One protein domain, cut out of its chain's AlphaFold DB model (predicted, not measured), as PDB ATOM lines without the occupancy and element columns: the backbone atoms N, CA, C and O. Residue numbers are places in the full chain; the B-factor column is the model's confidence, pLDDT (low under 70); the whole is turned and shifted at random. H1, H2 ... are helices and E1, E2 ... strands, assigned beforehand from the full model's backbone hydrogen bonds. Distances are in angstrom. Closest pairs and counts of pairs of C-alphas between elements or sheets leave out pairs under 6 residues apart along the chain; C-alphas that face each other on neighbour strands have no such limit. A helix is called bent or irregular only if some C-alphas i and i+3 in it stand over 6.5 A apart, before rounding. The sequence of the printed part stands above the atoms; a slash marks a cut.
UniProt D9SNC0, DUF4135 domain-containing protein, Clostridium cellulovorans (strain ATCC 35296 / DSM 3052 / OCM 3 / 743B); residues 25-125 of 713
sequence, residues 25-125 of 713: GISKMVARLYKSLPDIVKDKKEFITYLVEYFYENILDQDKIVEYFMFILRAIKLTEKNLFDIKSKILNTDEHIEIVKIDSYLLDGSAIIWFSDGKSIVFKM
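Overview. This is residues 25 to 125 of the 713 residues of the protein "DUF4135 domain-containing protein" of Clostridium cellulovorans (strain ATCC 35296 / DSM 3052 / OCM 3 / 743B) (UniProt D9SNC0). What is the shape at first sight? A long helix, H3, lies slantwise over one face of a small sheet of three strands, E1, E2 and E3, and H2 packs beside the sheet's edge strand E1. H1 packs on H2 and H3 away from the sheet, while the short H4, beyond the end of H3, grazes the sheet. What is it made of, and how large is it? The printed part has 101 residues, with four named helices followed by three named strands in an antiparallel sheet, order E1, E2, E3; its class is mixed, helices and strands. It is compact, with a radius of gyration of the C-alphas of 13.3 A, and elongated, spanning 40 by 26 by 20 A.

Arrangement. What does the first helix touch? H1, residues 25 to 36, and H2, residues 44 to 58, form a helical hairpin, opposite ways at a steep tilt of 44 degrees; residues 30 to 34 and 44 to 48 alone touch, closest at the C-alphas of Tyr 34 and Lys 44, 6.6 A apart. H1 also touches H3, residues 62 to 81, through residues 66 to 73 of H3 alone; the closest C-alphas, of Leu 33 and Phe 69, are 7.4 A apart, and the two run the same way at a shallow tilt of 1 degree. How is the sheet paired? E1, residues 99 to 105, E2, residues 110 to 115, and E3, residues 120 to 124, make a meander, each strand the antiparallel neighbour of the one before. N 103 and O 112, 3.0 A apart, and N 113 and O 121, 2.9 A apart, are within hydrogen-bond range. Which helices are on it? H3 makes two layers with it, a helix on one face of a sheet: its height over the sheet is 9.5 A, and its closest C-alpha pair with E3 is Ala 75 and Phe 123, 6.8 A. H2 is on the sheet at E1, closest at the C-alphas of Phe 47 and Lys 101, 6.6 A; H4, residues 83 to 91, only grazes the sheet with residues 86 to 91. Are the helix backbones complete? In H1 and H2 every O i to N i+4 pair is within hydrogen-bond range; in H3 14 of 16 are, and in H4 4 of 5.

Along the chain. Where do the parts begin and end? H1 begins at C-alpha 25, (1.164, -7.250, 17.407), and E3 ends at C-alpha 124, (8.428, -28.645, 34.232). Which elements are longest? H3 measures 29.9 A, H2 21.0 A and E1 17.1 A from first to last C-alpha. H3 is irregular, with C-alphas 63 and 66 being 7.2 A apart.

Size, cuts and confidence. How far does it reach? The two C-alphas farthest apart, of Gly 25 and Asn 92, are 41.3 A apart; the printed part has no cut, and no link is long. Where is confidence low? The mean pLDDT of the printed part is 89.5, and residues 25 to 26 and residue 60 are under 70.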
ATOM      1  N   GLY A  25       0.071  -6.633  16.644       62.94
ATOM      2  CA  GLY A  25       1.164  -7.250  17.407       62.94
ATOM      3  C   GLY A  25       0.983  -8.761  17.566       62.94
ATOM      4  O   GLY A  25       1.900  -9.531  17.272       62.94
ATOM      5  N   ILE A  26      -0.230  -9.188  17.929       68.94
ATOM      6  CA  ILE A  26      -0.575 -10.605  18.122       68.94
ATOM      7  C   ILE A  26      -0.485 -11.374  16.800       68.94
ATOM      8  O   ILE A  26       0.150 -12.423  16.749       68.94
ATOM      9  N   SER A  27      -1.008 -10.825  15.697       75.12
ATOM     10  CA  SER A  27      -0.923 -11.469  14.375       75.12
ATOM     11  C   SER A  27       0.527 -11.696  13.913       75.12
ATOM     12  O   SER A  27       0.871 -12.786  13.450       75.12
ATOM     13  N   LYS A  28       1.417 -10.710  14.109       78.06
ATOM     14  CA  LYS A  28       2.855 -10.864  13.817       78.06
ATOM     15  C   LYS A  28       3.514 -11.917  14.704       78.06
ATOM     16  O   LYS A  28       4.393 -12.641  14.236       78.06
ATOM     17  N   MET A  29       3.113 -12.004  15.969       77.62
ATOM     18  CA  MET A  29       3.660 -12.976  16.908       77.62
ATOM     19  C   MET A  29       3.208 -14.403  16.589       77.62
ATOM     20  O   MET A  29       4.049 -15.294  16.528       77.62
ATOM     21  N   VAL A  30       1.928 -14.606  16.279       83.06
ATOM     22  CA  VAL A  30       1.382 -15.894  15.829       83.06
ATOM     23  C   VAL A  30       2.071 -16.363  14.541       83.06
ATOM     24  O   VAL A  30       2.471 -17.520  14.432       83.06
ATOM     25  N   ALA A  31       2.319 -15.455  13.591       83.50
ATOM     26  CA  ALA A  31       3.068 -15.780  12.376       83.50
ATOM     27  C   ALA A  31       4.532 -16.177  12.658       83.50
ATOM     28  O   ALA A  31       5.077 -17.058  11.990       83.50
ATOM     29  N   ARG A  32       5.185 -15.545  13.645       83.31
ATOM     30  CA  ARG A  32       6.537 -15.930  14.097       83.31
ATOM     31  C   ARG A  32       6.538 -17.279  14.811       83.31
ATOM     32  O   ARG A  32       7.447 -18.069  14.569       83.31
ATOM     33  N   LEU A  33       5.532 -17.539  15.646       83.94
ATOM     34  CA  LEU A  33       5.331 -18.816  16.324       83.94
ATOM     35  C   LEU A  33       5.205 -19.941  15.298       83.94
ATOM     36  O   LEU A  33       6.010 -20.861  15.339       83.94
ATOM     37  N   TYR A  34       4.309 -19.801  14.315       88.19
ATOM     38  CA  TYR A  34       4.108 -20.777  13.237       88.19
ATOM     39  C   TYR A  34       5.396 -21.134  12.499       88.19
ATOM     40  O   TYR A  34       5.700 -22.307  12.310       88.19
ATOM     41  N   LYS A  35       6.203 -20.126  12.146       87.81
ATOM     42  CA  LYS A  35       7.505 -20.343  11.496       87.81
ATOM     43  C   LYS A  35       8.546 -21.008  12.403       87.81
ATOM     44  O   LYS A  35       9.515 -21.554  11.893       87.81
ATOM     45  N   SER A  36       8.374 -20.918  13.720       88.88
ATOM     46  CA  SER A  36       9.320 -21.423  14.722       88.88
ATOM     47  C   SER A  36       8.921 -22.777  15.313       88.88
ATOM     48  O   SER A  36       9.686 -23.310  16.120       88.88
ATOM     49  N   LEU A  37       7.737 -23.303  14.969       89.81
ATOM     50  CA  LEU A  37       7.267 -24.607  15.432       89.81
ATOM     51  C   LEU A  37       8.074 -25.726  14.756       89.81
ATOM     52  O   LEU A  37       8.089 -25.787  13.518       89.81
ATOM     53  N   PRO A  38       8.716 -26.612  15.534       89.62
ATOM     54  CA  PRO A  38       9.408 -27.771  14.989       89.62
ATOM     55  C   PRO A  38       8.455 -28.787  14.355       89.62
ATOM     56  O   PRO A  38       7.236 -28.701  14.518       89.62
ATOM     57  N   ASP A  39       9.017 -29.747  13.625       91.12
ATOM     58  CA  ASP A  39       8.241 -30.725  12.853       91.12
ATOM     59  C   ASP A  39       7.581 -31.797  13.723       91.12
ATOM     60  O   ASP A  39       6.654 -32.453  13.272       91.12
ATOM     61  N   ILE A  40       7.965 -31.895  15.000       92.62
ATOM     62  CA  ILE A  40       7.281 -32.739  15.987       92.62
ATOM     63  C   ILE A  40       5.812 -32.340  16.223       92.62
ATOM     64  O   ILE A  40       5.067 -33.104  16.823       92.62
ATOM     65  N   VAL A  41       5.386 -31.131  15.843       93.25
ATOM     66  CA  VAL A  41       4.017 -30.649  16.088       93.25
ATOM     67  C   VAL A  41       3.089 -31.095  14.964       93.25
ATOM     68  O   VAL A  41       3.254 -30.671  13.817       93.25
ATOM     69  N   LYS A  42       2.066 -31.874  15.323       91.94
ATOM     70  CA  LYS A  42       1.002 -32.302  14.414       91.94
ATOM     71  C   LYS A  42       0.132 -31.111  14.034       91.94
ATOM     72  O   LYS A  42      -0.268 -30.351  14.908       91.94
ATOM     73  N   ASP A  43      -0.146 -30.969  12.738       92.00
ATOM     74  CA  ASP A  43      -0.932 -29.873  12.150       92.00
ATOM     75  C   ASP A  43      -0.658 -28.510  12.821       92.00
ATOM     76  O   ASP A  43      -1.407 -28.010  13.665       92.00
ATOM     77  N   LYS A  44       0.444 -27.869  12.412       92.94
ATOM     78  CA  LYS A  44       0.898 -26.581  12.969       92.94
ATOM     79  C   LYS A  44      -0.192 -25.495  12.963       92.94
ATOM     80  O   LYS A  44      -0.103 -24.555  13.754       92.94
ATOM     81  N   LYS A  45      -1.192 -25.566  12.074       90.81
ATOM     82  CA  LYS A  45      -2.268 -24.568  11.984       90.81
ATOM     83  C   LYS A  45      -3.346 -24.822  13.034       90.81
ATOM     84  O   LYS A  45      -3.749 -23.880  13.723       90.81
ATOM     85  N   GLU A  46      -3.796 -26.066  13.156       91.88
ATOM     86  CA  GLU A  46      -4.757 -26.471  14.185       91.88
ATOM     87  C   GLU A  46      -4.173 -26.236  15.583       91.88
ATOM     88  O   GLU A  46      -4.789 -25.565  16.410       91.88
ATOM     89  N   PHE A  47      -2.920 -26.648  15.796       92.75
ATOM     90  CA  PHE A  47      -2.218 -26.483  17.066       92.75
ATOM     91  C   PHE A  47      -2.148 -25.021  17.535       92.75
ATOM     92  O   PHE A  47      -2.398 -24.716  18.699       92.75
ATOM     93  N   ILE A  48      -1.836 -24.085  16.631       91.56
ATOM     94  CA  ILE A  48      -1.796 -22.654  16.972       91.56
ATOM     95  C   ILE A  48      -3.176 -22.108  17.296       91.56
ATOM     96  O   ILE A  48      -3.295 -21.308  18.223       91.56
ATOM     97  N   THR A  49      -4.190 -22.511  16.531       91.12
ATOM     98  CA  THR A  49      -5.578 -22.108  16.793       91.12
ATOM     99  C   THR A  49      -5.956 -22.500  18.217       91.12
ATOM    100  O   THR A  49      -6.331 -21.633  19.005       91.12
ATOM    101  N   TYR A  50      -5.694 -23.757  18.581       93.12
ATOM    102  CA  TYR A  50      -5.909 -24.266  19.929       93.12
ATOM    103  C   TYR A  50      -5.123 -23.477  20.997       93.12
ATOM    104  O   TYR A  50      -5.697 -23.081  22.008       93.12
ATOM    105  N   LEU A  51      -3.830 -23.188  20.792       90.94
ATOM    106  CA  LEU A  51      -3.038 -22.444  21.784       90.94
ATOM    107  C   LEU A  51      -3.566 -21.028  22.036       90.94
ATOM    108  O   LEU A  51      -3.473 -20.538  23.163       90.94
ATOM    109  N   VAL A  52      -4.052 -20.360  20.985       89.38
ATOM    110  CA  VAL A  52      -4.640 -19.018  21.074       89.38
ATOM    111  C   VAL A  52      -5.967 -19.084  21.827       89.38
ATOM    112  O   VAL A  52      -6.175 -18.287  22.740       89.38
ATOM    113  N   GLU A  53      -6.833 -20.039  21.487       89.75
ATOM    114  CA  GLU A  53      -8.106 -20.265  22.182       89.75
ATOM    115  C   GLU A  53      -7.878 -20.564  23.669       89.75
ATOM    116  O   GLU A  53      -8.415 -19.862  24.526       89.75
ATOM    117  N   TYR A  54      -6.978 -21.500  23.984       89.12
ATOM    118  CA  TYR A  54      -6.630 -21.863  25.358       89.12
ATOM    119  C   TYR A  54      -6.134 -20.665  26.180       89.12
ATOM    120  O   TYR A  54      -6.518 -20.509  27.342       89.12
ATOM    121  N   PHE A  55      -5.302 -19.799  25.586       87.88
ATOM    122  CA  PHE A  55      -4.804 -18.589  26.245       87.88
ATOM    123  C   PHE A  55      -5.947 -17.648  26.643       87.88
ATOM    124  O   PHE A  55      -5.999 -17.188  27.787       87.88
ATOM    125  N   TYR A  56      -6.872 -17.380  25.717       86.38
ATOM    126  CA  TYR A  56      -8.004 -16.491  25.978       86.38
ATOM    127  C   TYR A  56      -9.015 -17.089  26.958       86.38
ATOM    128  O   TYR A  56      -9.633 -16.337  27.706       86.38
ATOM    129  N   GLU A  57      -9.157 -18.414  26.995       85.88
ATOM    130  CA  GLU A  57     -10.042 -19.087  27.946       85.88
ATOM    131  C   GLU A  57      -9.475 -19.139  29.375       85.88
ATOM    132  O   GLU A  57     -10.253 -19.066  30.326       85.88
ATOM    133  N   ASN A  58      -8.148 -19.250  29.549       80.38
ATOM    134  CA  ASN A  58      -7.557 -19.623  30.846       80.38
ATOM    135  C   ASN A  58      -6.576 -18.608  31.461       80.38
ATOM    136  O   ASN A  58      -6.374 -18.644  32.673       80.38
ATOM    137  N   ILE A  59      -5.938 -17.722  30.683       75.38
ATOM    138  CA  ILE A  59      -4.877 -16.824  31.198       75.38
ATOM    139  C   ILE A  59      -5.373 -15.380  31.379       75.38
ATOM    140  O   ILE A  59      -4.903 -14.710  32.295       75.38
ATOM    141  N   LEU A  60      -6.355 -14.935  30.579       67.81
ATOM    142  CA  LEU A  60      -7.137 -13.679  30.683       67.81
ATOM    143  C   LEU A  60      -6.360 -12.337  30.759       67.81
ATOM    144  O   LEU A  60      -6.968 -11.280  30.602       67.81
ATOM    145  N   ASP A  61      -5.038 -12.358  30.928       80.56
ATOM    146  CA  ASP A  61      -4.144 -11.201  31.012       80.56
ATOM    147  C   ASP A  61      -3.355 -11.038  29.702       80.56
ATOM    148  O   ASP A  61      -2.446 -11.819  29.404       80.56
ATOM    149  N   GLN A  62      -3.717 -10.029  28.901       75.12
ATOM    150  CA  GLN A  62      -3.138  -9.808  27.570       75.12
ATOM    151  C   GLN A  62      -1.631  -9.528  27.601       75.12
ATOM    152  O   GLN A  62      -0.949  -9.843  26.624       75.12
ATOM    153  N   ASP A  63      -1.088  -9.027  28.714       81.06
ATOM    154  CA  ASP A  63       0.337  -8.708  28.829       81.06
ATOM    155  C   ASP A  63       1.212  -9.971  28.935       81.06
ATOM    156  O   ASP A  63       2.403  -9.948  28.612       81.06
ATOM    157  N   LYS A  64       0.618 -11.121  29.284       86.38
ATOM    158  CA  LYS A  64       1.322 -12.409  29.427       86.38
ATOM    159  C   LYS A  64       1.401 -13.236  28.149       86.38
ATOM    160  O   LYS A  64       2.045 -14.285  28.135       86.38
ATOM    161  N   ILE A  65       0.786 -12.787  27.053       86.69
ATOM    162  CA  ILE A  65       0.701 -13.570  25.811       86.69
ATOM    163  C   ILE A  65       2.078 -13.880  25.206       86.69
ATOM    164  O   ILE A  65       2.307 -14.964  24.667       86.69
ATOM    165  N   VAL A  66       3.025 -12.945  25.330       86.50
ATOM    166  CA  VAL A  66       4.401 -13.123  24.850       86.50
ATOM    167  C   VAL A  66       5.120 -14.190  25.673       86.50
ATOM    168  O   VAL A  66       5.729 -15.098  25.109       86.50
ATOM    169  N   GLU A  67       5.027 -14.096  27.000       89.25
ATOM    170  CA  GLU A  67       5.640 -15.040  27.935       89.25
ATOM    171  C   GLU A  67       5.080 -16.454  27.741       89.25
ATOM    172  O   GLU A  67       5.846 -17.411  27.620       89.25
ATOM    173  N   TYR A  68       3.756 -16.567  27.594       91.31
ATOM    174  CA  TYR A  68       3.060 -17.812  27.288       91.31
ATOM    175  C   TYR A  68       3.618 -18.494  26.032       91.31
ATOM    176  O   TYR A  68       4.053 -19.645  26.090       91.31
ATOM    177  N   PHE A  69       3.687 -17.789  24.897       90.50
ATOM    178  CA  PHE A  69       4.200 -18.401  23.670       90.50
ATOM    179  C   PHE A  69       5.694 -18.719  23.735       90.50
ATOM    180  O   PHE A  69       6.123 -19.728  23.171       90.50
ATOM    181  N   MET A  70       6.497 -17.901  24.425       90.56
ATOM    182  CA  MET A  70       7.910 -18.215  24.657       90.56
ATOM    183  C   MET A  70       8.073 -19.485  25.494       90.56
ATOM    184  O   MET A  70       8.919 -20.325  25.174       90.56
ATOM    185  N   PHE A  71       7.255 -19.646  26.534       94.00
ATOM    186  CA  PHE A  71       7.230 -20.838  27.368       94.00
ATOM    187  C   PHE A  71       6.838 -22.084  26.560       94.00
ATOM    188  O   PHE A  71       7.587 -23.063  26.563       94.00
ATOM    189  N   ILE A  72       5.747 -22.021  25.790       93.69
ATOM    190  CA  ILE A  72       5.288 -23.118  24.924       93.69
ATOM    191  C   ILE A  72       6.355 -23.508  23.896       93.69
ATOM    192  O   ILE A  72       6.702 -24.683  23.778       93.69
ATOM    193  N   LEU A  73       6.939 -22.538  23.183       93.00
ATOM    194  CA  LEU A  73       8.017 -22.804  22.222       93.00
ATOM    195  C   LEU A  73       9.197 -23.517  22.868       93.00
ATOM    196  O   LEU A  73       9.811 -24.398  22.264       93.00
ATOM    197  N   ARG A  74       9.535 -23.120  24.093       94.44
ATOM    198  CA  ARG A  74      10.621 -23.734  24.842       94.44
ATOM    199  C   ARG A  74      10.266 -25.157  25.265       94.44
ATOM    200  O   ARG A  74      11.111 -26.031  25.100       94.44
ATOM    201  N   ALA A  75       9.043 -25.399  25.735       95.50
ATOM    202  CA  ALA A  75       8.553 -26.737  26.058       95.50
ATOM    203  C   ALA A  75       8.623 -27.668  24.836       95.50
ATOM    204  O   ALA A  75       9.189 -28.756  24.928       95.50
ATOM    205  N   ILE A  76       8.161 -27.212  23.666       95.94
ATOM    206  CA  ILE A  76       8.188 -27.992  22.418       95.94
ATOM    207  C   ILE A  76       9.624 -28.321  21.998       95.94
ATOM    208  O   ILE A  76       9.950 -29.487  21.795       95.94
ATOM    209  N   LYS A  77      10.509 -27.318  21.929       95.31
ATOM    210  CA  LYS A  77      11.914 -27.518  21.523       95.31
ATOM    211  C   LYS A  77      12.667 -28.461  22.459       95.31
ATOM    212  O   LYS A  77      13.489 -29.256  22.013       95.31
ATOM    213  N   LEU A  78      12.419 -28.364  23.765       96.62
ATOM    214  CA  LEU A  78      13.037 -29.262  24.740       96.62
ATOM    215  C   LEU A  78      12.435 -30.669  24.675       96.62
ATOM    216  O   LEU A  78      13.164 -31.631  24.891       96.62
ATOM    217  N   THR A  79      11.150 -30.804  24.354       96.50
ATOM    218  CA  THR A  79      10.507 -32.110  24.139       96.50
ATOM    219  C   THR A  79      11.098 -32.804  22.919       96.50
ATOM    220  O   THR A  79      11.546 -33.938  23.028       96.50
ATOM    221  N   GLU A  80      11.201 -32.102  21.790       95.75
ATOM    222  CA  GLU A  80      11.824 -32.615  20.565       95.75
ATOM    223  C   GLU A  80      13.267 -33.059  20.801       95.75
ATOM    224  O   GLU A  80      13.641 -34.185  20.474       95.75
ATOM    225  N   LYS A  81      14.065 -32.204  21.452       96.00
ATOM    226  CA  LYS A  81      15.465 -32.500  21.769       96.00
ATOM    227  C   LYS A  81      15.638 -33.797  22.568       96.00
ATOM    228  O   LYS A  81      16.645 -34.476  22.395       96.00
ATOM    229  N   ASN A  82      14.698 -34.109  23.459       96.19
ATOM    230  CA  ASN A  82      14.794 -35.241  24.384       96.19
ATOM    231  C   ASN A  82      13.789 -36.360  24.057       96.19
ATOM    232  O   ASN A  82      13.529 -37.220  24.897       96.19
ATOM    233  N   LEU A  83      13.227 -36.372  22.843       94.62
ATOM    234  CA  LEU A  83      12.132 -37.269  22.470       94.62
ATOM    235  C   LEU A  83      12.489 -38.749  22.644       94.62
ATOM    236  O   LEU A  83      11.661 -39.534  23.097       94.62
ATOM    237  N   PHE A  84      13.728 -39.126  22.325       94.31
ATOM    238  CA  PHE A  84      14.208 -40.499  22.483       94.31
ATOM    239  C   PHE A  84      14.159 -40.973  23.947       94.31
ATOM    240  O   PHE A  84      13.657 -42.061  24.237       94.31
ATOM    241  N   ASP A  85      14.640 -40.146  24.879       95.19
ATOM    242  CA  ASP A  85      14.591 -40.452  26.311       95.19
ATOM    243  C   ASP A  85      13.140 -40.499  26.810       95.19
ATOM    244  O   ASP A  85      12.780 -41.400  27.563       95.19
ATOM    245  N   ILE A  86      12.291 -39.566  26.366       95.12
ATOM    246  CA  ILE A  86      10.866 -39.520  26.738       95.12
ATOM    247  C   ILE A  86      10.153 -40.801  26.293       95.12
ATOM    248  O   ILE A  86       9.456 -41.430  27.091       95.12
ATOM    249  N   LYS A  87      10.362 -41.217  25.040       94.19
ATOM    250  CA  LYS A  87       9.777 -42.435  24.472       94.19
ATOM    251  C   LYS A  87      10.189 -43.688  25.233       94.19
ATOM    252  O   LYS A  87       9.332 -44.489  25.588       94.19
ATOM    253  N   SER A  88      11.484 -43.838  25.499       92.69
ATOM    254  CA  SER A  88      12.032 -45.054  26.106       92.69
ATOM    255  C   SER A  88      11.800 -45.146  27.616       92.69
ATOM    256  O   SER A  88      11.535 -46.233  28.119       92.69
ATOM    257  N   LYS A  89      11.885 -44.029  28.353       92.19
ATOM    258  CA  LYS A  89      11.886 -44.037  29.830       92.19
ATOM    259  C   LYS A  89      10.574 -43.596  30.473       92.19
ATOM    260  O   LYS A  89      10.338 -43.969  31.617       92.19
ATOM    261  N   ILE A  90       9.754 -42.792  29.791       91.50
ATOM    262  CA  ILE A  90       8.471 -42.315  30.335       91.50
ATOM    263  C   ILE A  90       7.305 -43.004  29.629       91.50
ATOM    264  O   ILE A  90       6.477 -43.631  30.276       91.50
ATOM    265  N   LEU A  91       7.237 -42.902  28.301       90.38
ATOM    266  CA  LEU A  91       6.079 -43.377  27.541       90.38
ATOM    267  C   LEU A  91       6.121 -44.875  27.230       90.38
ATOM    268  O   LEU A  91       5.081 -45.443  26.888       90.38
ATOM    269  N   ASN A  92       7.303 -45.493  27.312       90.00
ATOM    270  CA  ASN A  92       7.574 -46.876  26.923       90.00
ATOM    271  C   ASN A  92       6.924 -47.231  25.568       90.00
ATOM    272  O   ASN A  92       6.055 -48.100  25.483       90.00
ATOM    273  N   THR A  93       7.255 -46.462  24.527       88.12
ATOM    274  CA  THR A  93       6.726 -46.644  23.166       88.12
ATOM    275  C   THR A  93       7.816 -46.490  22.117       88.12
ATOM    276  O   THR A  93       8.622 -45.561  22.178       88.12
ATOM    277  N   ASP A  94       7.792 -47.362  21.113       86.25
ATOM    278  CA  ASP A  94       8.640 -47.257  19.925       86.25
ATOM    279  C   ASP A  94       7.929 -46.544  18.766       86.25
ATOM    280  O   ASP A  94       8.577 -46.149  17.793       86.25
ATOM    281  N   GLU A  95       6.627 -46.270  18.894       88.19
ATOM    282  CA  GLU A  95       5.800 -45.653  17.854       88.19
ATOM    283  C   GLU A  95       6.235 -44.222  17.518       88.19
ATOM    284  O   GLU A  95       6.783 -43.487  18.345       88.19
ATOM    285  N   HIS A  96       6.017 -43.805  16.271       89.31
ATOM    286  CA  HIS A  96       6.206 -42.408  15.898       89.31
ATOM    287  C   HIS A  96       5.137 -41.550  16.586       89.31
ATOM    288  O   HIS A  96       3.948 -41.821  16.440       89.31
ATOM    289  N   ILE A  97       5.569 -40.534  17.336       93.06
ATOM    290  CA  ILE A  97       4.680 -39.661  18.103       93.06
ATOM    291  C   ILE A  97       4.919 -38.198  17.748       93.06
ATOM    292  O   ILE A  97       6.060 -37.742  17.661       93.06
ATOM    293  N   GLU A  98       3.823 -37.467  17.594       95.25
ATOM    294  CA  GLU A  98       3.795 -36.027  17.348       95.25
ATOM    295  C   GLU A  98       3.043 -35.328  18.483       95.25
ATOM    296  O   GLU A  98       2.128 -35.899  19.075       95.25
ATOM    297  N   ILE A  99       3.400 -34.083  18.789       96.12
ATOM    298  CA  ILE A  99       2.684 -33.243  19.752       96.12
ATOM    299  C   ILE A  99       1.379 -32.775  19.114       96.12
ATOM    300  O   ILE A  99       1.398 -32.100  18.087       96.12
ATOM    301  N   VAL A 100       0.257 -33.082  19.763       95.44
ATOM    302  CA  VAL A 100      -1.089 -32.704  19.305       95.44
ATOM    303  C   VAL A 100      -1.648 -31.538  20.109       95.44
ATOM    304  O   VAL A 100      -2.365 -30.700  19.572       95.44
ATOM    305  N   LYS A 101      -1.334 -31.468  21.406       94.31
ATOM    306  CA  LYS A 101      -1.930 -30.490  22.323       94.31
ATOM    307  C   LYS A 101      -0.974 -30.170  23.469       94.31
ATOM    308  O   LYS A 101      -0.283 -31.063  23.959       94.31
ATOM    309  N   ILE A 102      -0.950 -28.909  23.908       94.56
ATOM    310  CA  ILE A 102      -0.238 -28.490  25.121       94.56
ATOM    311  C   ILE A 102      -1.146 -27.628  26.000       94.56
ATOM    312  O   ILE A 102      -1.449 -26.497  25.635       94.56
ATOM    313  N   ASP A 103      -1.500 -28.136  27.180       92.44
ATOM    314  CA  ASP A 103      -2.172 -27.361  28.229       92.44
ATOM    315  C   ASP A 103      -1.093 -26.732  29.135       92.44
ATOM    316  O   ASP A 103      -0.289 -27.453  29.729       92.44
ATOM    317  N   SER A 104      -1.022 -25.400  29.229       89.50
ATOM    318  CA  SER A 104       0.068 -24.697  29.933       89.50
ATOM    319  C   SER A 104      -0.386 -23.973  31.198       89.50
ATOM    320  O   SER A 104      -1.271 -23.121  31.162       89.50
ATOM    321  N   TYR A 105       0.353 -24.196  32.281       88.31
ATOM    322  CA  TYR A 105       0.195 -23.563  33.586       88.31
ATOM    323  C   TYR A 105       1.360 -22.596  33.823       88.31
ATOM    324  O   TYR A 105       2.311 -22.887  34.553       88.31
ATOM    325  N   LEU A 106       1.294 -21.435  33.163       83.25
ATOM    326  CA  LEU A 106       2.413 -20.490  33.052       83.25
ATOM    327  C   LEU A 106       2.999 -20.078  34.413       83.25
ATOM    328  O   LEU A 106       4.215 -20.042  34.565       83.25
ATOM    329  N   LEU A 107       2.146 -19.843  35.418       81.38
ATOM    330  CA  LEU A 107       2.572 -19.434  36.764       81.38
ATOM    331  C   LEU A 107       3.371 -20.516  37.515       81.38
ATOM    332  O   LEU A 107       4.241 -20.178  38.310       81.38
ATOM    333  N   ASP A 108       3.103 -21.800  37.262       78.56
ATOM    334  CA  ASP A 108       3.870 -22.921  37.836       78.56
ATOM    335  C   ASP A 108       5.078 -23.298  36.955       78.56
ATOM    336  O   ASP A 108       5.895 -24.148  37.317       78.56
ATOM    337  N   GLY A 109       5.208 -22.679  35.774       88.25
ATOM    338  CA  GLY A 109       6.221 -23.038  34.788       88.25
ATOM    339  C   GLY A 109       6.071 -24.482  34.311       88.25
ATOM    340  O   GLY A 109       7.076 -25.166  34.093       88.25
ATOM    341  N   SER A 110       4.833 -24.969  34.185       90.94
ATOM    342  CA  SER A 110       4.535 -26.352  33.817       90.94
ATOM    343  C   SER A 110       3.566 -26.477  32.646       90.94
ATOM    344  O   SER A 110       2.812 -25.555  32.345       90.94
ATOM    345  N   ALA A 111       3.625 -27.603  31.937       93.31
ATOM    346  CA  ALA A 111       2.734 -27.891  30.819       93.31
ATOM    347  C   ALA A 111       2.445 -29.388  30.709       93.31
ATOM    348  O   ALA A 111       3.345 -30.198  30.915       93.31
ATOM    349  N   ILE A 112       1.222 -29.753  30.337       94.38
ATOM    350  CA  ILE A 112       0.874 -31.118  29.940       94.38
ATOM    351  C   ILE A 112       0.968 -31.192  28.421       94.38
ATOM    352  O   ILE A 112       0.322 -30.415  27.721       94.38
ATOM    353  N   ILE A 113       1.774 -32.119  27.918       95.81
ATOM    354  CA  ILE A 113       2.009 -32.328  26.490       95.81
ATOM    355  C   ILE A 113       1.350 -33.642  26.094       95.81
ATOM    356  O   ILE A 113       1.698 -34.687  26.641       95.81
ATOM    357  N   TRP A 114       0.415 -33.580  25.150       95.81
ATOM    358  CA  TRP A 114      -0.292 -34.735  24.607       95.81
ATOM    359  C   TRP A 114       0.270 -35.128  23.249       95.81
ATOM    360  O   TRP A 114       0.468 -34.274  22.375       95.81
ATOM    361  N   PHE A 115       0.474 -36.426  23.076       95.56
ATOM    362  CA  PHE A 115       1.016 -37.021  21.867       95.56
ATOM    363  C   PHE A 115      -0.070 -37.679  21.012       95.56
ATOM    364  O   PHE A 115      -1.193 -37.926  21.456       95.56
ATOM    365  N   SER A 116       0.268 -37.960  19.756       94.38
ATOM    366  CA  SER A 116      -0.630 -38.556  18.760       94.38
ATOM    367  C   SER A 116      -1.091 -39.978  19.085       94.38
ATOM    368  O   SER A 116      -2.098 -40.408  18.530       94.38
ATOM    369  N   ASP A 117      -0.391 -40.683  19.975       90.75
ATOM    370  CA  ASP A 117      -0.763 -42.005  20.502       90.75
ATOM    371  C   ASP A 117      -1.728 -41.922  21.705       90.75
ATOM    372  O   ASP A 117      -2.092 -42.936  22.297       90.75
ATOM    373  N   GLY A 118      -2.144 -40.709  22.085       90.06
ATOM    374  CA  GLY A 118      -3.029 -40.450  23.218       90.06
ATOM    375  C   GLY A 118      -2.320 -40.399  24.573       90.06
ATOM    376  O   GLY A 118      -2.960 -40.056  25.569       90.06
ATOM    377  N   LYS A 119      -1.012 -40.686  24.642       92.25
ATOM    378  CA  LYS A 119      -0.241 -40.549  25.882       92.25
ATOM    379  C   LYS A 119       0.111 -39.091  26.147       92.25
ATOM    380  O   LYS A 119       0.057 -38.229  25.269       92.25
ATOM    381  N   SER A 120       0.497 -38.805  27.384       93.62
ATOM    382  CA  SER A 120       0.907 -37.463  27.779       93.62
ATOM    383  C   SER A 120       2.011 -37.461  28.827       93.62
ATOM    384  O   SER A 120       2.237 -38.441  29.538       93.62
ATOM    385  N   ILE A 121       2.715 -36.335  28.900       94.56
ATOM    386  CA  ILE A 121       3.756 -36.064  29.893       94.56
ATOM    387  C   ILE A 121       3.548 -34.689  30.510       94.56
ATOM    388  O   ILE A 121       2.969 -33.796  29.891       94.56
ATOM    389  N   VAL A 122       4.091 -34.497  31.706       92.94
ATOM    390  CA  VAL A 122       4.178 -33.195  32.359       92.94
ATOM    391  C   VAL A 122       5.585 -32.640  32.170       92.94
ATOM    392  O   VAL A 122       6.563 -33.189  32.673       92.94
ATOM    393  N   PHE A 123       5.696 -31.526  31.461       94.69
ATOM    394  CA  PHE A 123       6.906 -30.724  31.368       94.69
ATOM    395  C   PHE A 123       6.973 -29.725  32.528       94.69
ATOM    396  O   PHE A 123       5.991 -29.049  32.843       94.69
ATOM    397  N   LYS A 124       8.149 -29.598  33.149       92.62
ATOM    398  CA  LYS A 124       8.428 -28.645  34.232       92.62
ATOM    399  C   LYS A 124       9.672 -27.827  33.889       92.62
ATOM    400  O   LYS A 124      10.739 -28.392  33.654       92.62
ATOM    401  N   MET A 125       9.581 -26.498  33.924       92.38
ATOM    402  CA  MET A 125      10.712 -25.579  33.714       92.38
ATOM    403  C   MET A 125      11.526 -25.362  34.998       92.38
ATOM    404  O   MET A 125      11.791 -24.237  35.415       92.38
TER     405      MET A 125